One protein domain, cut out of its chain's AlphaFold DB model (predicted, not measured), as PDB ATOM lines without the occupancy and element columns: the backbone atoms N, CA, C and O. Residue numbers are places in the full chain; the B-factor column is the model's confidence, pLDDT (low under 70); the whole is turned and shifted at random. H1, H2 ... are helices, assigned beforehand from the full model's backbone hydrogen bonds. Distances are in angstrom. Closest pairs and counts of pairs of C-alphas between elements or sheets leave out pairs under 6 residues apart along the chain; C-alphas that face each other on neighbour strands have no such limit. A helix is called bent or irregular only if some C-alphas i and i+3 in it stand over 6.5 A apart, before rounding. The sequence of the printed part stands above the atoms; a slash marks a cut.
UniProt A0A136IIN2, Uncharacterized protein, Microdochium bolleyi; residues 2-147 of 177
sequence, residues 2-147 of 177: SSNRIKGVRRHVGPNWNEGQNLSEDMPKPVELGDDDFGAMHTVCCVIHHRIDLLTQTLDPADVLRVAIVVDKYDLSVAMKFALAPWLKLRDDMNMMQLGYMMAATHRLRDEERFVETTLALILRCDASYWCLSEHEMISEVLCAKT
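AT A GLANCE: This is residues 2 to 147 of the 177 residues of an uncharacterized protein of Microdochium bolleyi (UniProt A0A136IIN2). Three helices, H2, H4 and H5, lie side by side as a row with H4 in the middle; H1 crosses H2, H3 folds back after H2, and the short H6 and H7 pack on H4. From this helical body a long tail without a named element, residues 2 to 37, reaches away at one end and makes much of the length; its residues 22 to 28 stick out free. The printed part has 146 residues with seven named helices, H1 to H7 in chain order, and no named strand: all helix. It is only just loose, close to compact, with a radius of gyration of the C-alphas of 17.7 A, and elongated, spanning 57 by 34 by 24 A.

IN THESE COORDINATES: The printed part begins at Ser 2, C-alpha at (14.309, -47.778, 31.674). After residues 2 to 37, H1 holds residues 38 to 48, 15.2 A long, from C-alpha 38 at (41.863, -61.097, 19.993). H2 is residues 61 to 73, 18.4 A. H3, residues 77 to 87, 13.6 A, is irregular: C-alphas 79 and 82 are 7.7 A apart. H4 is residues 96 to 108, 18.4 A, and H5 residues 112 to 125, 19.8 A. H6 is residues 131 to 135. H7 is residues 137 to 143, ending at C-alpha 143 at (54.087, -44.636, 5.727); it is neither bent nor irregular, but only just: C-alphas 138 and 141 are 6.3 A apart.

HOW THE PARTS SIT: H4 is the hub, touching four helices. It touches H2, closest C-alphas Leu 65 and Ala 105 at 4.6 A, at a shallow tilt of 16 degrees, the same way. H4 and H5 form a helical hairpin, closest C-alphas Thr 106 and Phe 115 at 5.1 A, at a shallow tilt of 15 degrees, opposite ways. H7 touches H4 at a steep tilt of 65 degrees, closest C-alphas Ala 104 and Ile 139 at 5.8 A. H6 only just touches H4, with 3 pairs of C-alphas within 8 A, residues 97 to 100 of H4 alone taking part; Gly 100 and Leu 133 are closest at 6.6 A. H6 and H7 touch only at the corner by their link, closest C-alphas Ser 134 and Ser 140 at 4.7 A. H1 touches H2, closest C-alphas Ala 40 and Val 67 at 4.6 A, at a steep tilt of 69 degrees, only just short of about perpendicular. H2 and H3 form a helical hairpin but only just touch, with 3 pairs of C-alphas within 8 A; Val 71 and Ser 77 are closest at 5.8 A. H1 and H3 touch, about perpendicular at 73 degrees, closest C-alphas Val 47 and Ala 83 at 7.0 A. H2 and H5 are apart. Every O i to N i+4 pair is within hydrogen-bond range in H1, H2, H4, H5 and H6; H3 has 3 of 7, with 2 of 8 O i to N i+3 pairs, and H7 has 1 of 3, with 2 of 4.

THE WHOLE: The C-alphas of Ser 2 and Ala 128 are the two farthest apart, 57.3 A. The printed part has no cut. The link from H1 to H2, 12 residues, is long. The mean pLDDT of the printed part is 83.0; residues 2 to 15, 17, 20 and 144 to 147 are under 70.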
ATOM      1  N   SER A   2      13.982 -48.457  32.933       31.44
ATOM      2  CA  SER A   2      14.309 -47.778  31.674       31.44
ATOM      3  C   SER A   2      15.431 -48.533  30.960       31.44
ATOM      4  O   SER A   2      16.565 -48.565  31.432       31.44
ATOM      5  N   SER A   3      15.095 -49.195  29.852       38.16
ATOM      6  CA  SER A   3      16.037 -49.928  29.003       38.16
ATOM      7  C   SER A   3      16.871 -48.939  28.179       38.16
ATOM      8  O   SER A   3      16.500 -48.594  27.055       38.16
ATOM      9  N   ASN A   4      18.022 -48.517  28.705       33.75
ATOM     10  CA  ASN A   4      19.041 -47.799  27.938       33.75
ATOM     11  C   ASN A   4      19.763 -48.771  26.990       33.75
ATOM     12  O   ASN A   4      20.831 -49.292  27.290       33.75
ATOM     13  N   ARG A   5      19.150 -49.039  25.832       38.31
ATOM     14  CA  ARG A   5      19.756 -49.829  24.753       38.31
ATOM     15  C   ARG A   5      20.514 -48.888  23.815       38.31
ATOM     16  O   ARG A   5      19.891 -48.129  23.069       38.31
ATOM     17  N   ILE A   6      21.845 -48.949  23.843       40.69
ATOM     18  CA  ILE A   6      22.727 -48.238  22.906       40.69
ATOM     19  C   ILE A   6      22.344 -48.658  21.476       40.69
ATOM     20  O   ILE A   6      22.316 -49.841  21.143       40.69
ATOM     21  N   LYS A   7      21.979 -47.696  20.619       40.38
ATOM     22  CA  LYS A   7      21.415 -47.951  19.276       40.38
ATOM     23  C   LYS A   7      22.463 -48.301  18.196       40.38
ATOM     24  O   LYS A   7      22.118 -48.252  17.021       40.38
ATOM     25  N   GLY A   8      23.696 -48.665  18.561       35.97
ATOM     26  CA  GLY A   8      24.815 -48.813  17.615       35.97
ATOM     27  C   GLY A   8      25.016 -50.209  17.009       35.97
ATOM     28  O   GLY A   8      25.263 -50.322  15.815       35.97
ATOM     29  N   VAL A   9      24.840 -51.292  17.771       46.62
ATOM     30  CA  VAL A   9      25.157 -52.664  17.306       46.62
ATOM     31  C   VAL A   9      23.918 -53.339  16.712       46.62
ATOM     32  O   VAL A   9      23.425 -54.337  17.224       46.62
ATOM     33  N   ARG A  10      23.306 -52.748  15.678       39.34
ATOM     34  CA  ARG A  10      22.074 -53.311  15.078       39.34
ATOM     35  C   ARG A  10      22.212 -53.788  13.640       39.34
ATOM     36  O   ARG A  10      21.255 -54.346  13.115       39.34
ATOM     37  N   ARG A  11      23.366 -53.576  13.002       47.72
ATOM     38  CA  ARG A  11      23.517 -53.888  11.576       47.72
ATOM     39  C   ARG A  11      24.120 -55.270  11.294       47.72
ATOM     40  O   ARG A  11      23.732 -55.833  10.282       47.72
ATOM     41  N   HIS A  12      24.925 -55.840  12.199       52.75
ATOM     42  CA  HIS A  12      25.595 -57.142  11.991       52.75
ATOM     43  C   HIS A  12      25.065 -58.299  12.862       52.75
ATOM     44  O   HIS A  12      25.136 -59.445  12.450       52.75
ATOM     45  N   VAL A  13      24.427 -58.018  14.007       58.28
ATOM     46  CA  VAL A  13      23.894 -59.052  14.934       58.28
ATOM     47  C   VAL A  13      22.357 -59.031  14.993       58.28
ATOM     48  O   VAL A  13      21.723 -59.335  16.000       58.28
ATOM     49  N   GLY A  14      21.721 -58.570  13.915       60.00
ATOM     50  CA  GLY A  14      20.261 -58.559  13.808       60.00
ATOM     51  C   GLY A  14      19.687 -59.966  13.583       60.00
ATOM     52  O   GLY A  14      20.413 -60.858  13.157       60.00
ATOM     53  N   PRO A  15      18.368 -60.164  13.752       64.75
ATOM     54  CA  PRO A  15      17.718 -61.453  13.491       64.75
ATOM     55  C   PRO A  15      17.841 -61.914  12.024       64.75
ATOM     56  O   PRO A  15      17.561 -63.059  11.707       64.75
ATOM     57  N   ASN A  16      18.287 -61.064  11.104       74.56
ATOM     58  CA  ASN A  16      18.513 -61.475   9.716       74.56
ATOM     59  C   ASN A  16      19.913 -62.065   9.480       74.56
ATOM     60  O   ASN A  16      20.231 -62.426   8.352       74.56
ATOM     61  N   TRP A  17      20.748 -62.154  10.517       68.19
ATOM     62  CA  TRP A  17      22.121 -62.637  10.434       68.19
ATOM     63  C   TRP A  17      22.278 -63.932  11.218       68.19
ATOM     64  O   TRP A  17      21.752 -64.060  12.324       68.19
ATOM     65  N   ASN A  18      23.054 -64.873  10.676       72.00
ATOM     66  CA  ASN A  18      23.334 -66.152  11.336       72.00
ATOM     67  C   ASN A  18      23.972 -65.971  12.723       72.00
ATOM     68  O   ASN A  18      23.803 -66.826  13.589       72.00
ATOM     69  N   GLU A  19      24.703 -64.877  12.937       74.00
ATOM     70  CA  GLU A  19      25.289 -64.504  14.230       74.00
ATOM     71  C   GLU A  19      24.233 -64.098  15.266       74.00
ATOM     72  O   GLU A  19      24.390 -64.403  16.440       74.00
ATOM     73  N   GLY A  20      23.137 -63.460  14.843       66.81
ATOM     74  CA  GLY A  20      22.055 -63.013  15.727       66.81
ATOM     75  C   GLY A  20      20.987 -64.072  16.012       66.81
ATOM     76  O   GLY A  20      20.005 -63.780  16.692       66.81
ATOM     77  N   GLN A  21      21.147 -65.284  15.474       75.88
ATOM     78  CA  GLN A  21      20.198 -66.390  15.595       75.88
ATOM     79  C   GLN A  21      20.697 -67.456  16.575       75.88
ATOM     80  O   GLN A  21      21.894 -67.729  16.651       75.88
ATOM     81  N   ASN A  22      19.760 -68.103  17.277       74.81
ATOM     82  CA  ASN A  22      20.028 -69.177  18.248       74.81
ATOM     83  C   ASN A  22      20.977 -68.769  19.393       74.81
ATOM     84  O   ASN A  22      21.796 -69.568  19.842       74.81
ATOM     85  N   LEU A  23      20.883 -67.519  19.854       77.75
ATOM     86  CA  LEU A  23      21.631 -67.051  21.018       77.75
ATOM     87  C   LEU A  23      21.055 -67.691  22.291       77.75
ATOM     88  O   LEU A  23      19.860 -67.574  22.555       77.75
ATOM     89  N   SER A  24      21.909 -68.357  23.065       77.44
ATOM     90  CA  SER A  24      21.599 -68.915  24.383       77.44
ATOM     91  C   SER A  24      22.514 -68.276  25.425       77.44
ATOM     92  O   SER A  24      23.701 -68.089  25.158       77.44
ATOM     93  N   GLU A  25      21.975 -67.945  26.600       75.44
ATOM     94  CA  GLU A  25      22.778 -67.441  27.725       75.44
ATOM     95  C   GLU A  25      23.666 -68.547  28.318       75.44
ATOM     96  O   GLU A  25      24.822 -68.291  28.649       75.44
ATOM     97  N   ASP A  26      23.167 -69.785  28.367       81.19
ATOM     98  CA  ASP A  26      23.880 -70.937  28.943       81.19
ATOM     99  C   ASP A  26      24.895 -71.561  27.973       81.19
ATOM    100  O   ASP A  26      25.816 -72.269  28.381       81.19
ATOM    101  N   MET A  27      24.720 -71.322  26.671       74.69
ATOM    102  CA  MET A  27      25.585 -71.852  25.620       74.69
ATOM    103  C   MET A  27      25.848 -70.764  24.578       74.69
ATOM    104  O   MET A  27      25.249 -70.779  23.496       74.69
ATOM    105  N   PRO A  28      26.700 -69.781  24.913       77.25
ATOM    106  CA  PRO A  28      27.010 -68.696  24.002       77.25
ATOM    107  C   PRO A  28      27.621 -69.259  22.719       77.25
ATOM    108  O   PRO A  28      28.536 -70.084  22.739       77.25
ATOM    109  N   LYS A  29      27.087 -68.812  21.583       78.94
ATOM    110  CA  LYS A  29      27.581 -69.201  20.267       78.94
ATOM    111  C   LYS A  29      28.944 -68.539  20.019       78.94
ATOM    112  O   LYS A  29      29.033 -67.319  20.172       78.94
ATOM    113  N   PRO A  30      29.981 -69.290  19.606       77.75
ATOM    114  CA  PRO A  30      31.250 -68.689  19.222       77.75
ATOM    115  C   PRO A  30      31.061 -67.825  17.968       77.75
ATOM    116  O   PRO A  30      30.390 -68.229  17.014       77.75
ATOM    117  N   VAL A  31      31.644 -66.627  17.993       78.81
ATOM    118  CA  VAL A  31      31.740 -65.726  16.840       78.81
ATOM    119  C   VAL A  31      33.202 -65.691  16.424       78.81
ATOM    120  O   VAL A  31      34.064 -65.332  17.223       78.81
ATOM    121  N   GLU A  32      33.469 -66.096  15.187       80.62
ATOM    122  CA  GLU A  32      34.814 -66.087  14.619       80.62
ATOM    123  C   GLU A  32      35.230 -64.643  14.317       80.62
ATOM    124  O   GLU A  32      34.539 -63.930  13.591       80.62
ATOM    125  N   LEU A  33      36.364 -64.214  14.870       74.12
ATOM    126  CA  LEU A  33      36.902 -62.859  14.685       74.12
ATOM    127  C   LEU A  33      37.723 -62.708  13.389       74.12
ATOM    128  O   LEU A  33      38.171 -61.613  13.063       74.12
ATOM    129  N   GLY A  34      37.900 -63.792  12.628       82.12
ATOM    130  CA  GLY A  34      38.709 -63.797  11.409       82.12
ATOM    131  C   GLY A  34      40.164 -63.426  11.700       82.12
ATOM    132  O   GLY A  34      40.781 -64.013  12.585       82.12
ATOM    133  N   ASP A  35      40.684 -62.440  10.968       82.25
ATOM    134  CA  ASP A  35      42.073 -61.966  11.076       82.25
ATOM    135  C   ASP A  35      42.288 -60.906  12.180       82.25
ATOM    136  O   ASP A  35      43.361 -60.311  12.263       82.25
ATOM    137  N   ASP A  36      41.276 -60.609  13.004       86.81
ATOM    138  CA  ASP A  36      41.402 -59.584  14.043       86.81
ATOM    139  C   ASP A  36      42.191 -60.057  15.266       86.81
ATOM    140  O   ASP A  36      42.061 -61.188  15.739       86.81
ATOM    141  N   ASP A  37      42.965 -59.137  15.840       90.19
ATOM    142  CA  ASP A  37      43.687 -59.384  17.083       90.19
ATOM    143  C   ASP A  37      42.706 -59.559  18.257       90.19
ATOM    144  O   ASP A  37      41.943 -58.651  18.612       90.19
ATOM    145  N   PHE A  38      42.742 -60.742  18.877       90.19
ATOM    146  CA  PHE A  38      41.863 -61.097  19.993       90.19
ATOM    147  C   PHE A  38      41.999 -60.129  21.176       90.19
ATOM    148  O   PHE A  38      40.992 -59.753  21.778       90.19
ATOM    149  N   GLY A  39      43.221 -59.703  21.513       92.62
ATOM    150  CA  GLY A  39      43.474 -58.814  22.648       92.62
ATOM    151  C   GLY A  39      42.910 -57.410  22.421       92.62
ATOM    152  O   GLY A  39      42.255 -56.840  23.301       92.62
ATOM    153  N   ALA A  40      43.095 -56.874  21.218       94.56
ATOM    154  CA  ALA A  40      42.546 -55.593  20.802       94.56
ATOM    155  C   ALA A  40      41.014 -55.625  20.768       94.56
ATOM    156  O   ALA A  40      40.370 -54.735  21.329       94.56
ATOM    157  N   MET A  41      40.424 -56.676  20.191       94.75
ATOM    158  CA  MET A  41      38.971 -56.848  20.166       94.75
ATOM    159  C   MET A  41      38.394 -56.986  21.579       94.75
ATOM    160  O   MET A  41      37.417 -56.321  21.921       94.75
ATOM    161  N   HIS A  42      39.027 -57.784  22.441       94.06
ATOM    162  CA  HIS A  42      38.636 -57.910  23.844       94.06
ATOM    163  C   HIS A  42      38.671 -56.554  24.568       94.06
ATOM    164  O   HIS A  42      37.739 -56.215  25.300       94.06
ATOM    165  N   THR A  43      39.707 -55.749  24.323       95.50
ATOM    166  CA  THR A  43      39.842 -54.398  24.885       95.50
ATOM    167  C   THR A  43      38.701 -53.487  24.435       95.50
ATOM    168  O   THR A  43      38.056 -52.846  25.266       95.50
ATOM    169  N   VAL A  44      38.396 -53.473  23.136       95.00
ATOM    170  CA  VAL A  44      37.277 -52.709  22.564       95.00
ATOM    171  C   VAL A  44      35.943 -53.140  23.183       95.00
ATOM    172  O   VAL A  44      35.175 -52.292  23.644       95.00
ATOM    173  N   CYS A  45      35.690 -54.446  23.277       94.00
ATOM    174  CA  CYS A  45      34.492 -54.990  23.914       94.00
ATOM    175  C   CYS A  45      34.384 -54.569  25.385       94.00
ATOM    176  O   CYS A  45      33.317 -54.125  25.812       94.00
ATOM    177  N   CYS A  46      35.473 -54.632  26.156       94.81
ATOM    178  CA  CYS A  46      35.477 -54.178  27.548       94.81
ATOM    179  C   CYS A  46      35.082 -52.702  27.666       94.81
ATOM    180  O   CYS A  46      34.248 -52.361  28.504       94.81
ATOM    181  N   VAL A  47      35.605 -51.826  26.800       94.31
ATOM    182  CA  VAL A  47      35.236 -50.402  26.801       94.31
ATOM    183  C   VAL A  47      33.760 -50.205  26.439       94.31
ATOM    184  O   VAL A  47      33.046 -49.511  27.167       94.31
ATOM    185  N   ILE A  48      33.281 -50.833  25.360       93.50
ATOM    186  CA  ILE A  48      31.890 -50.702  24.889       93.50
ATOM    187  C   ILE A  48      30.893 -51.204  25.939       93.50
ATOM    188  O   ILE A  48      29.822 -50.620  26.110       93.50
ATOM    189  N   HIS A  49      31.248 -52.259  26.671       92.31
ATOM    190  CA  HIS A  49      30.429 -52.819  27.744       92.31
ATOM    191  C   HIS A  49      30.658 -52.153  29.110       92.31
ATOM    192  O   HIS A  49      30.136 -52.641  30.112       92.31
ATOM    193  N   HIS A  50      31.403 -51.043  29.171       90.94
ATOM    194  CA  HIS A  50      31.733 -50.319  30.404       90.94
ATOM    195  C   HIS A  50      32.447 -51.173  31.469       90.94
ATOM    196  O   HIS A  50      32.400 -50.862  32.656       90.94
ATOM    197  N   ARG A  51      33.148 -52.226  31.040       91.06
ATOM    198  CA  ARG A  51      33.981 -53.114  31.863       91.06
ATOM    199  C   ARG A  51      35.437 -52.650  31.879       91.06
ATOM    200  O   ARG A  51      36.367 -53.428  31.685       91.06
ATOM    201  N   ILE A  52      35.629 -51.342  32.051       86.75
ATOM    202  CA  ILE A  52      36.955 -50.705  32.043       86.75
ATOM    203  C   ILE A  52      37.769 -51.137  33.276       86.75
ATOM    204  O   ILE A  52      38.992 -51.109  33.241       86.75
ATOM    205  N   ASP A  53      37.102 -51.612  34.332       89.50
ATOM    206  CA  ASP A  53      37.708 -52.228  35.519       89.50
ATOM    207  C   ASP A  53      38.595 -53.442  35.200       89.50
ATOM    208  O   ASP A  53      39.494 -53.761  35.975       89.50
ATOM    209  N   LEU A  54      38.367 -54.097  34.059       90.12
ATOM    210  CA  LEU A  54      39.154 -55.242  33.600       90.12
ATOM    211  C   LEU A  54      40.400 -54.844  32.796       90.12
ATOM    212  O   LEU A  54      41.187 -55.714  32.427       90.12
ATOM    213  N   LEU A  55      40.570 -53.556  32.486       89.38
ATOM    214  CA  LEU A  55      41.649 -53.056  31.641       89.38
ATOM    215  C   LEU A  55      42.716 -52.341  32.464       89.38
ATOM    216  O   LEU A  55      42.447 -51.717  33.491       89.38
ATOM    217  N   THR A  56      43.949 -52.374  31.968       86.06
ATOM    218  CA  THR A  56      45.022 -51.558  32.526       86.06
ATOM    219  C   THR A  56      44.830 -50.094  32.133       86.06
ATOM    220  O   THR A  56      44.422 -49.754  31.021       86.06
ATOM    221  N   GLN A  57      45.169 -49.187  33.051       82.69
ATOM    222  CA  GLN A  57      45.086 -47.748  32.786       82.69
ATOM    223  C   GLN A  57      46.080 -47.294  31.702       82.69
ATOM    224  O   GLN A  57      45.866 -46.281  31.039       82.69
ATOM    225  N   THR A  58      47.151 -48.064  31.502       86.56
ATOM    226  CA  THR A  58      48.176 -47.849  30.482       86.56
ATOM    227  C   THR A  58      48.278 -49.071  29.579       86.56
ATOM    228  O   THR A  58      48.338 -50.196  30.080       86.56
ATOM    229  N   LEU A  59      48.355 -48.840  28.272       92.00
ATOM    230  CA  LEU A  59      48.655 -49.863  27.274       92.00
ATOM    231  C   LEU A  59      50.066 -49.658  26.715       92.00
ATOM    232  O   LEU A  59      50.608 -48.542  26.734       92.00
ATOM    233  N   ASP A  60      50.664 -50.744  26.231       93.94
ATOM    234  CA  ASP A  60      51.874 -50.650  25.424       93.94
ATOM    235  C   ASP A  60      51.548 -49.971  24.077       93.94
ATOM    236  O   ASP A  60      50.481 -50.230  23.516       93.94
ATOM    237  N   PRO A  61      52.422 -49.108  23.527       95.44
ATOM    238  CA  PRO A  61      52.181 -48.445  22.244       95.44
ATOM    239  C   PRO A  61      51.833 -49.390  21.085       95.44
ATOM    240  O   PRO A  61      51.023 -49.022  20.234       95.44
ATOM    241  N   ALA A  62      52.386 -50.607  21.054       95.06
ATOM    242  CA  ALA A  62      52.016 -51.597  20.046       95.06
ATOM    243  C   ALA A  62      50.556 -52.053  20.209       95.06
ATOM    244  O   ALA A  62      49.826 -52.149  19.223       95.06
ATOM    245  N   ASP A  63      50.100 -52.271  21.446       95.44
ATOM    246  CA  ASP A  63      48.705 -52.621  21.741       95.44
ATOM    247  C   ASP A  63      47.753 -51.464  21.435       95.44
ATOM    248  O   ASP A  63      46.666 -51.683  20.906       95.44
ATOM    249  N   VAL A  64      48.180 -50.221  21.686       96.31
ATOM    250  CA  VAL A  64      47.420 -49.023  21.296       96.31
ATOM    251  C   VAL A  64      47.185 -48.996  19.787       96.31
ATOM    252  O   VAL A  64      46.065 -48.718  19.357       96.31
ATOM    253  N   LEU A  65      48.197 -49.330  18.976       96.12
ATOM    254  CA  LEU A  65      48.034 -49.433  17.527       96.12
ATOM    255  C   LEU A  65      47.075 -50.563  17.135       96.12
ATOM    256  O   LEU A  65      46.185 -50.328  16.322       96.12
ATOM    257  N   ARG A  66      47.185 -51.757  17.730       95.56
ATOM    258  CA  ARG A  66      46.248 -52.864  17.448       95.56
ATOM    259  C   ARG A  66      44.803 -52.484  17.771       95.56
ATOM    260  O   ARG A  66      43.908 -52.715  16.963       95.56
ATOM    261  N   VAL A  67      44.579 -51.829  18.912       96.00
ATOM    262  CA  VAL A  67      43.264 -51.282  19.273       96.00
ATOM    263  C   VAL A  67      42.818 -50.246  18.244       96.00
ATOM    264  O   VAL A  67      41.692 -50.330  17.771       96.00
ATOM    265  N   ALA A  68      43.682 -49.311  17.844       95.56
ATOM    266  CA  ALA A  68      43.351 -48.307  16.832       95.56
ATOM    267  C   ALA A  68      42.949 -48.928  15.481       95.56
ATOM    268  O   ALA A  68      42.013 -48.439  14.854       95.56
ATOM    269  N   ILE A  69      43.595 -50.024  15.063       94.00
ATOM    270  CA  ILE A  69      43.238 -50.778  13.849       94.00
ATOM    271  C   ILE A  69      41.819 -51.340  13.957       94.00
ATOM    272  O   ILE A  69      41.015 -51.137  13.048       94.00
ATOM    273  N   VAL A  70      41.481 -52.001  15.069       94.81
ATOM    274  CA  VAL A  70      40.124 -52.531  15.295       94.81
ATOM    275  C   VAL A  70      39.104 -51.390  15.356       94.81
ATOM    276  O   VAL A  70      38.030 -51.473  14.766       94.81
ATOM    277  N   VAL A  71      39.435 -50.292  16.033       95.12
ATOM    278  CA  VAL A  71      38.543 -49.134  16.146       95.12
ATOM    279  C   VAL A  71      38.244 -48.507  14.784       95.12
ATOM    280  O   VAL A  71      37.081 -48.206  14.520       95.12
ATOM    281  N   ASP A  72      39.248 -48.352  13.923       93.62
ATOM    282  CA  ASP A  72      39.071 -47.857  12.553       93.62
ATOM    283  C   ASP A  72      38.282 -48.860  11.691       93.62
ATOM    284  O   ASP A  72      37.292 -48.485  11.062       93.62
ATOM    285  N   LYS A  73      38.621 -50.159  11.753       91.50
ATOM    286  CA  LYS A  73      37.943 -51.231  10.995       91.50
ATOM    287  C   LYS A  73      36.436 -51.288  11.264       91.50
ATOM    288  O   LYS A  73      35.653 -51.512  10.342       91.50
ATOM    289  N   TYR A  74      36.030 -51.103  12.518       91.44
ATOM    290  CA  TYR A  74      34.634 -51.210  12.950       91.44
ATOM    291  C   TYR A  74      33.921 -49.854  13.109       91.44
ATOM    292  O   TYR A  74      32.781 -49.830  13.578       91.44
ATOM    293  N   ASP A  75      34.557 -48.742  12.719       92.31
ATOM    294  CA  ASP A  75      34.034 -47.369  12.840       92.31
ATOM    295  C   ASP A  75      33.594 -47.007  14.277       92.31
ATOM    296  O   ASP A  75      32.501 -46.502  14.547       92.31
ATOM    297  N   LEU A  76      34.461 -47.309  15.247       94.69
ATOM    298  CA  LEU A  76      34.198 -47.149  16.682       94.69
ATOM    299  C   LEU A  76      34.858 -45.903  17.289       94.69
ATOM    300  O   LEU A  76      34.818 -45.721  18.508       94.69
ATOM    301  N   SER A  77      35.442 -45.022  16.471       90.62
ATOM    302  CA  SER A  77      36.236 -43.869  16.929       90.62
ATOM    303  C   SER A  77      35.471 -42.962  17.898       90.62
ATOM    304  O   SER A  77      36.018 -42.514  18.904       90.62
ATOM    305  N   VAL A  78      34.170 -42.746  17.664       90.56
ATOM    306  CA  VAL A  78      33.317 -41.941  18.559       90.56
ATOM    307  C   VAL A  78      33.080 -42.641  19.899       90.56
ATOM    308  O   VAL A  78      33.153 -41.999  20.946       90.56
ATOM    309  N   ALA A  79      32.810 -43.949  19.880       91.69
ATOM    310  CA  ALA A  79      32.553 -44.729  21.091       91.69
ATOM    311  C   ALA A  79      33.812 -44.865  21.962       91.69
ATOM    312  O   ALA A  79      33.727 -44.852  23.189       91.69
ATOM    313  N   MET A  80      34.980 -44.942  21.325       94.00
ATOM    314  CA  MET A  80      36.262 -45.188  21.984       94.00
ATOM    315  C   MET A  80      37.015 -43.910  22.373       94.00
ATOM    316  O   MET A  80      37.992 -43.993  23.115       94.00
ATOM    317  N   LYS A  81      36.556 -42.726  21.938       90.31
ATOM    318  CA  LYS A  81      37.246 -41.434  22.113       90.31
ATOM    319  C   LYS A  81      37.787 -41.202  23.529       90.31
ATOM    320  O   LYS A  81      38.933 -40.794  23.697       90.31
ATOM    321  N   PHE A  82      36.972 -41.463  24.551       90.06
ATOM    322  CA  PHE A  82      37.361 -41.216  25.943       90.06
ATOM    323  C   PHE A  82      38.318 -42.270  26.504       90.06
ATOM    324  O   PHE A  82      39.186 -41.925  27.300       90.06
ATOM    325  N   ALA A  83      38.193 -43.529  26.079       91.56
ATOM    326  CA  ALA A  83      39.095 -44.596  26.506       91.56
ATOM    327  C   ALA A  83      40.479 -44.466  25.855       91.56
ATOM    328  O   ALA A  83      41.493 -44.692  26.505       91.56
ATOM    329  N   LEU A  84      40.526 -44.026  24.593       92.19
ATOM    330  CA  LEU A  84      41.769 -43.823  23.850       92.19
ATOM    331  C   LEU A  84      42.585 -42.635  24.369       92.19
ATOM    332  O   LEU A  84      43.810 -42.666  24.317       92.19
ATOM    333  N   ALA A  85      41.937 -41.594  24.894       91.50
ATOM    334  CA  ALA A  85      42.607 -40.368  25.325       91.50
ATOM    335  C   ALA A  85      43.797 -40.572  26.298       91.50
ATOM    336  O   ALA A  85      44.851 -39.973  26.051       91.50
ATOM    337  N   PRO A  86      43.687 -41.372  27.382       92.06
ATOM    338  CA  PRO A  86      44.829 -41.671  28.248       92.06
ATOM    339  C   PRO A  86      45.870 -42.576  27.578       92.06
ATOM    340  O   PRO A  86      47.063 -42.388  27.802       92.06
ATOM    341  N   TRP A  87      45.445 -43.526  26.742       94.19
ATOM    342  CA  TRP A  87      46.346 -44.467  26.069       94.19
ATOM    343  C   TRP A  87      47.180 -43.810  24.971       94.19
ATOM    344  O   TRP A  87      48.315 -44.207  24.740       94.19
ATOM    345  N   LEU A  88      46.649 -42.759  24.346       93.81
ATOM    346  CA  LEU A  88      47.327 -41.974  23.320       93.81
ATOM    347  C   LEU A  88      48.280 -40.907  23.890       93.81
ATOM    348  O   LEU A  88      48.751 -40.050  23.146       93.81
ATOM    349  N   LYS A  89      48.512 -40.874  25.207       93.31
ATOM    350  CA  LYS A  89      49.416 -39.894  25.819       93.31
ATOM    351  C   LYS A  89      50.871 -40.310  25.593       93.31
ATOM    352  O   LYS A  89      51.263 -41.422  25.949       93.31
ATOM    353  N   LEU A  90      51.679 -39.401  25.050       93.12
ATOM    354  CA  LEU A  90      53.112 -39.627  24.875       93.12
ATOM    355  C   LEU A  90      53.828 -39.706  26.226       93.12
ATOM    356  O   LEU A  90      53.461 -39.027  27.189       93.12
ATOM    357  N   ARG A  91      54.866 -40.543  26.281       91.25
ATOM    358  CA  ARG A  91      55.760 -40.661  27.437       91.25
ATOM    359  C   ARG A  91      57.188 -40.288  27.042       91.25
ATOM    360  O   ARG A  91      57.635 -40.544  25.918       91.25
ATOM    361  N   ASP A  92      57.916 -39.696  27.982       89.06
ATOM    362  CA  ASP A  92      59.286 -39.207  27.773       89.06
ATOM    363  C   ASP A  92      60.314 -40.333  27.614       89.06
ATOM    364  O   ASP A  92      61.432 -40.092  27.176       89.06
ATOM    365  N   ASP A  93      59.942 -41.577  27.897       90.25
ATOM    366  CA  ASP A  93      60.787 -42.766  27.775       90.25
ATOM    367  C   ASP A  93      60.535 -43.569  26.486       90.25
ATOM    368  O   ASP A  93      61.234 -44.547  26.229       90.25
ATOM    369  N   MET A  94      59.567 -43.159  25.654       92.31
ATOM    370  CA  MET A  94      59.255 -43.874  24.412       92.31
ATOM    371  C   MET A  94      60.432 -43.874  23.432       92.31
ATOM    372  O   MET A  94      60.987 -42.826  23.097       92.31
ATOM    373  N   ASN A  95      60.768 -45.056  22.919       91.69
ATOM    374  CA  ASN A  95      61.740 -45.206  21.841       91.69
ATOM    375  C   ASN A  95      61.123 -44.880  20.462       91.69
ATOM    376  O   ASN A  95      59.916 -44.669  20.327       91.69
ATOM    377  N   MET A  96      61.955 -44.864  19.416       90.69
ATOM    378  CA  MET A  96      61.525 -44.557  18.046       90.69
ATOM    379  C   MET A  96      60.398 -45.469  17.538       90.69
ATOM    380  O   MET A  96      59.445 -44.979  16.938       90.69
ATOM    381  N   MET A  97      60.477 -46.779  17.798       92.00
ATOM    382  CA  MET A  97      59.449 -47.737  17.374       92.00
ATOM    383  C   MET A  97      58.118 -47.473  18.076       92.00
ATOM    384  O   MET A  97      57.071 -47.460  17.437       92.00
ATOM    385  N   GLN A  98      58.165 -47.199  19.379       94.44
ATOM    386  CA  GLN A  98      56.992 -46.857  20.175       94.44
ATOM    387  C   GLN A  98      56.333 -45.569  19.678       94.44
ATOM    388  O   GLN A  98      55.124 -45.552  19.471       94.44
ATOM    389  N   LEU A  99      57.115 -44.522  19.405       93.94
ATOM    390  CA  LEU A  99      56.609 -43.296  18.778       93.94
ATOM    391  C   LEU A  99      56.028 -43.568  17.380       93.94
ATOM    392  O   LEU A  99      54.994 -43.003  17.027       93.94
ATOM    393  N   GLY A 100      56.633 -44.479  16.614       93.75
ATOM    394  CA  GLY A 100      56.108 -44.957  15.336       93.75
ATOM    395  C   GLY A 100      54.735 -45.624  15.456       93.75
ATOM    396  O   GLY A 100      53.836 -45.316  14.671       93.75
ATOM    397  N   TYR A 101      54.528 -46.471  16.471       96.00
ATOM    398  CA  TYR A 101      53.215 -47.059  16.748       96.00
ATOM    399  C   TYR A 101      52.178 -46.000  17.123       96.00
ATOM    400  O   TYR A 101      51.065 -46.027  16.602       96.00
ATOM    401  N   MET A 102      52.547 -45.033  17.966       95.81
ATOM    402  CA  MET A 102      51.656 -43.938  18.365       95.81
ATOM    403  C   MET A 102      51.262 -43.061  17.166       95.81
ATOM    404  O   MET A 102      50.100 -42.682  17.020       95.81
ATOM    405  N   MET A 103      52.207 -42.778  16.264       95.00
ATOM    406  CA  MET A 103      51.954 -42.037  15.025       95.00
ATOM    407  C   MET A 103      50.973 -42.804  14.133       95.00
ATOM    408  O   MET A 103      49.995 -42.237  13.652       95.00
ATOM    409  N   ALA A 104      51.200 -44.104  13.931       94.94
ATOM    410  CA  ALA A 104      50.293 -44.928  13.142       94.94
ATOM    411  C   ALA A 104      48.892 -45.003  13.779       94.94
ATOM    412  O   ALA A 104      47.888 -44.887  13.077       94.94
ATOM    413  N   ALA A 105      48.811 -45.119  15.108       95.88
ATOM    414  CA  ALA A 105      47.549 -45.202  15.837       95.88
ATOM    415  C   ALA A 105      46.737 -43.905  15.709       95.88
ATOM    416  O   ALA A 105      45.557 -43.937  15.365       95.88
ATOM    417  N   THR A 106      47.376 -42.753  15.929       94.88
ATOM    418  CA  THR A 106      46.743 -41.428  15.793       94.88
ATOM    419  C   THR A 106      46.292 -41.151  14.359       94.88
ATOM    420  O   THR A 106      45.202 -40.611  14.166       94.88
ATOM    421  N   HIS A 107      47.056 -41.603  13.357       93.38
ATOM    422  CA  HIS A 107      46.653 -41.537  11.952       93.38
ATOM    423  C   HIS A 107      45.378 -42.347  11.670       93.38
ATOM    424  O   HIS A 107      44.432 -41.812  11.093       93.38
ATOM    425  N   ARG A 108      45.312 -43.612  12.120       92.06
ATOM    426  CA  ARG A 108      44.117 -44.471  11.956       92.06
ATOM    427  C   ARG A 108      42.884 -43.860  12.611       92.06
ATOM    428  O   ARG A 108      41.803 -43.863  12.038       92.06
ATOM    429  N   LEU A 109      43.064 -43.270  13.787       92.44
ATOM    430  CA  LEU A 109      41.984 -42.636  14.539       92.44
ATOM    431  C   LEU A 109      41.579 -41.258  14.002       92.44
ATOM    432  O   LEU A 109      40.599 -40.692  14.489       92.44
ATOM    433  N   ARG A 110      42.305 -40.727  13.008       91.38
ATOM    434  CA  ARG A 110      42.113 -39.381  12.443       91.38
ATOM    435  C   ARG A 110      42.174 -38.285  13.515       91.38
ATOM    436  O   ARG A 110      41.452 -37.294  13.446       91.38
ATOM    437  N   ASP A 111      43.028 -38.483  14.519       91.62
ATOM    438  CA  ASP A 111      43.299 -37.501  15.569       91.62
ATOM    439  C   ASP A 111      44.459 -36.602  15.114       91.62
ATOM    440  O   ASP A 111      45.628 -36.888  15.373       91.62
ATOM    441  N   GLU A 112      44.130 -35.552  14.354       90.81
ATOM    442  CA  GLU A 112      45.114 -34.656  13.727       90.81
ATOM    443  C   GLU A 112      46.035 -33.981  14.751       90.81
ATOM    444  O   GLU A 112      47.240 -33.877  14.526       90.81
ATOM    445  N   GLU A 113      45.485 -33.557  15.891       91.94
ATOM    446  CA  GLU A 113      46.237 -32.872  16.943       91.94
ATOM    447  C   GLU A 113      47.314 -33.793  17.523       91.94
ATOM    448  O   GLU A 113      48.500 -33.448  17.538       91.94
ATOM    449  N   ARG A 114      46.924 -35.012  17.914       92.94
ATOM    450  CA  ARG A 114      47.874 -35.988  18.463       92.94
ATOM    451  C   ARG A 114      48.823 -36.543  17.414       92.94
ATOM    452  O   ARG A 114      49.954 -36.898  17.747       92.94
ATOM    453  N   PHE A 115      48.391 -36.625  16.158       93.19
ATOM    454  CA  PHE A 115      49.265 -37.020  15.062       93.19
ATOM    455  C   PHE A 115      50.405 -36.012  14.880       93.19
ATOM    456  O   PHE A 115      51.570 -36.408  14.811       93.19
ATOM    457  N   VAL A 116      50.103 -34.708  14.884       93.00
ATOM    458  CA  VAL A 116      51.124 -33.649  14.829       93.00
ATOM    459  C   VAL A 116      52.044 -33.706  16.050       93.00
ATOM    460  O   VAL A 116      53.263 -33.657  15.897       93.00
ATOM    461  N   GLU A 117      51.491 -33.865  17.254       94.31
ATOM    462  CA  GLU A 117      52.284 -33.983  18.485       94.31
ATOM    463  C   GLU A 117      53.256 -35.174  18.427       94.31
ATOM    464  O   GLU A 117      54.450 -35.042  18.707       94.31
ATOM    465  N   THR A 118      52.758 -36.337  18.004       93.25
ATOM    466  CA  THR A 118      53.541 -37.577  17.962       93.25
ATOM    467  C   THR A 118      54.611 -37.541  16.881       93.25
ATOM    468  O   THR A 118      55.750 -37.939  17.126       93.25
ATOM    469  N   THR A 119      54.278 -37.043  15.691       92.00
ATOM    470  CA  THR A 119      55.251 -36.897  14.598       92.00
ATOM    471  C   THR A 119      56.329 -35.876  14.939       92.00
ATOM    472  O   THR A 119      57.503 -36.124  14.669       92.00
ATOM    473  N   LEU A 120      55.981 -34.773  15.608       93.50
ATOM    474  CA  LEU A 120      56.965 -33.816  16.108       93.50
ATOM    475  C   LEU A 120      57.896 -34.458  17.144       93.50
ATOM    476  O   LEU A 120      59.113 -34.295  17.053       93.50
ATOM    477  N   ALA A 121      57.350 -35.217  18.098       92.56
ATOM    478  CA  ALA A 121      58.154 -35.943  19.079       92.56
ATOM    479  C   ALA A 121      59.099 -36.947  18.402       92.56
ATOM    480  O   ALA A 121      60.272 -37.020  18.764       92.56
ATOM    481  N   LEU A 122      58.613 -37.670  17.389       91.12
ATOM    482  CA  LEU A 122      59.419 -38.582  16.587       91.12
ATOM    483  C   LEU A 122      60.566 -37.836  15.882       91.12
ATOM    484  O   LEU A 122      61.707 -38.265  15.992       91.12
ATOM    485  N   ILE A 123      60.299 -36.690  15.248       89.31
ATOM    486  CA  ILE A 123      61.317 -35.880  14.552       89.31
ATOM    487  C   ILE A 123      62.391 -35.351  15.510       89.31
ATOM    488  O   ILE A 123      63.571 -35.341  15.166       89.31
ATOM    489  N   LEU A 124      61.993 -34.883  16.695       90.06
ATOM    490  CA  LEU A 124      62.909 -34.247  17.644       90.06
ATOM    491  C   LEU A 124      63.751 -35.247  18.442       90.06
ATOM    492  O   LEU A 124      64.841 -34.897  18.888       90.06
ATOM    493  N   ARG A 125      63.235 -36.460  18.671       85.50
ATOM    494  CA  ARG A 125      63.852 -37.461  19.560       85.50
ATOM    495  C   ARG A 125      64.574 -38.574  18.804       85.50
ATOM    496  O   ARG A 125      65.269 -39.369  19.427       85.50
ATOM    497  N   CYS A 126      64.386 -38.653  17.492       79.62
ATOM    498  CA  CYS A 126      65.011 -39.655  16.647       79.62
ATOM    499  C   CYS A 126      66.437 -39.237  16.269       79.62
ATOM    500  O   CYS A 126      66.651 -38.225  15.604       79.62
ATOM    501  N   ASP A 127      67.409 -40.049  16.673       77.62
ATOM    502  CA  ASP A 127      68.822 -39.941  16.307       77.62
ATOM    503  C   ASP A 127      69.255 -40.989  15.260       77.62
ATOM    504  O   ASP A 127      70.401 -40.976  14.806       77.62
ATOM    505  N   ALA A 128      68.341 -41.873  14.841       75.81
ATOM    506  CA  ALA A 128      68.607 -42.975  13.915       75.81
ATOM    507  C   ALA A 128      67.828 -42.856  12.589       75.81
ATOM    508  O   ALA A 128      67.067 -41.921  12.347       75.81
ATOM    509  N   SER A 129      68.049 -43.810  11.682       82.44
ATOM    510  CA  SER A 129      67.336 -43.862  10.402       82.44
ATOM    511  C   SER A 129      65.882 -44.307  10.586       82.44
ATOM    512  O   SER A 129      65.624 -45.326  11.221       82.44
ATOM    513  N   TYR A 130      64.948 -43.615   9.929       82.44
ATOM    514  CA  TYR A 130      63.521 -43.973   9.895       82.44
ATOM    515  C   TYR A 130      63.210 -45.245   9.091       82.44
ATOM    516  O   TYR A 130      62.060 -45.679   9.052       82.44
ATOM    517  N   TRP A 131      64.213 -45.855   8.453       81.31
ATOM    518  CA  TRP A 131      64.039 -47.051   7.622       81.31
ATOM    519  C   TRP A 131      63.411 -48.231   8.382       81.31
ATOM    520  O   TRP A 131      62.588 -48.963   7.834       81.31
ATOM    521  N   CYS A 132      63.715 -48.373   9.676       81.94
ATOM    522  CA  CYS A 132      63.122 -49.418  10.514       81.94
ATOM    523  C   CYS A 132      61.594 -49.290  10.646       81.94
ATOM    524  O   CYS A 132      60.905 -50.298  10.783       81.94
ATOM    525  N   LEU A 133      61.050 -48.072  10.555       85.75
ATOM    526  CA  LEU A 133      59.607 -47.838  10.598       85.75
ATOM    527  C   LEU A 133      58.934 -48.267   9.290       85.75
ATOM    528  O   LEU A 133      57.818 -48.780   9.322       85.75
ATOM    529  N   SER A 134      59.602 -48.076   8.147       81.19
ATOM    530  CA  SER A 134      59.058 -48.450   6.834       81.19
ATOM    531  C   SER A 134      59.029 -49.956   6.585       81.19
ATOM    532  O   SER A 134      58.171 -50.423   5.845       81.19
ATOM    533  N   GLU A 135      59.928 -50.719   7.208       82.81
ATOM    534  CA  GLU A 135      59.942 -52.187   7.114       82.81
ATOM    535  C   GLU A 135      58.972 -52.853   8.099       82.81
ATOM    536  O   GLU A 135      58.667 -54.039   7.973       82.81
ATOM    537  N   HIS A 136      58.473 -52.109   9.086       86.19
ATOM    538  CA  HIS A 136      57.623 -52.673  10.119       86.19
ATOM    539  C   HIS A 136      56.180 -52.826   9.630       86.19
ATOM    540  O   HIS A 136      55.490 -51.832   9.435       86.19
ATOM    541  N   GLU A 137      55.680 -54.062   9.559       84.75
ATOM    542  CA  GLU A 137      54.355 -54.442   9.038       84.75
ATOM    543  C   GLU A 137      53.226 -53.462   9.414       84.75
ATOM    544  O   GLU A 137      52.689 -52.782   8.543       84.75
ATOM    545  N   MET A 138      52.955 -53.272  10.712       82.38
ATOM    546  CA  MET A 138      51.852 -52.411  11.184       82.38
ATOM    547  C   MET A 138      52.024 -50.903  10.902       82.38
ATOM    548  O   MET A 138      51.038 -50.174  10.825       82.38
ATOM    549  N   ILE A 139      53.262 -50.410  10.793       86.75
ATOM    550  CA  ILE A 139      53.559 -48.977  10.594       86.75
ATOM    551  C   ILE A 139      53.690 -48.669   9.097       86.75
ATOM    552  O   ILE A 139      53.275 -47.602   8.636       86.75
ATOM    553  N   SER A 140      54.227 -49.623   8.333       81.75
ATOM    554  CA  SER A 140      54.479 -49.518   6.900       81.75
ATOM    555  C   SER A 140      53.221 -49.143   6.125       81.75
ATOM    556  O   SER A 140      53.308 -48.357   5.196       81.75
ATOM    557  N   GLU A 141      52.037 -49.589   6.542       76.31
ATOM    558  CA  GLU A 141      50.774 -49.231   5.886       76.31
ATOM    559  C   GLU A 141      50.452 -47.731   5.955       76.31
ATOM    560  O   GLU A 141      49.825 -47.192   5.046       76.31
ATOM    561  N   VAL A 142      50.873 -47.054   7.027       76.12
ATOM    562  CA  VAL A 142      50.672 -45.607   7.209       76.12
ATOM    563  C   VAL A 142      51.729 -44.810   6.442       76.12
ATOM    564  O   VAL A 142      51.432 -43.758   5.884       76.12
ATOM    565  N   LEU A 143      52.966 -45.310   6.393       71.19
ATOM    566  CA  LEU A 143      54.087 -44.636   5.727       71.19
ATOM    567  C   LEU A 143      54.109 -44.862   4.210       71.19
ATOM    568  O   LEU A 143      54.404 -43.952   3.434       71.19
ATOM    569  N   CYS A 144      53.782 -46.080   3.797       61.09
ATOM    570  CA  CYS A 144      53.659 -46.544   2.426       61.09
ATOM    571  C   CYS A 144      52.174 -46.668   2.081       61.09
ATOM    572  O   CYS A 144      51.685 -47.752   1.752       61.09
ATOM    573  N   ALA A 145      51.439 -45.554   2.115       49.47
ATOM    574  CA  ALA A 145      50.194 -45.490   1.368       49.47
ATOM    575  C   ALA A 145      50.527 -45.898  -0.074       49.47
ATOM    576  O   ALA A 145      51.331 -45.235  -0.729       49.47
ATOM    577  N   LYS A 146      49.989 -47.035  -0.537       41.78
ATOM    578  CA  LYS A 146      50.187 -47.550  -1.898       41.78
ATOM    579  C   LYS A 146      49.698 -46.506  -2.900       41.78
ATOM    580  O   LYS A 146      48.561 -46.540  -3.362       41.78
ATOM    581  N   THR A 147      50.565 -45.584  -3.271       37.94
ATOM    582  CA  THR A 147      50.449 -44.803  -4.485       37.94
ATOM    583  C   THR A 147      50.792 -45.756  -5.617       37.94
ATOM    584  O   THR A 147      51.958 -46.020  -5.908       37.94
TER     585      THR A 147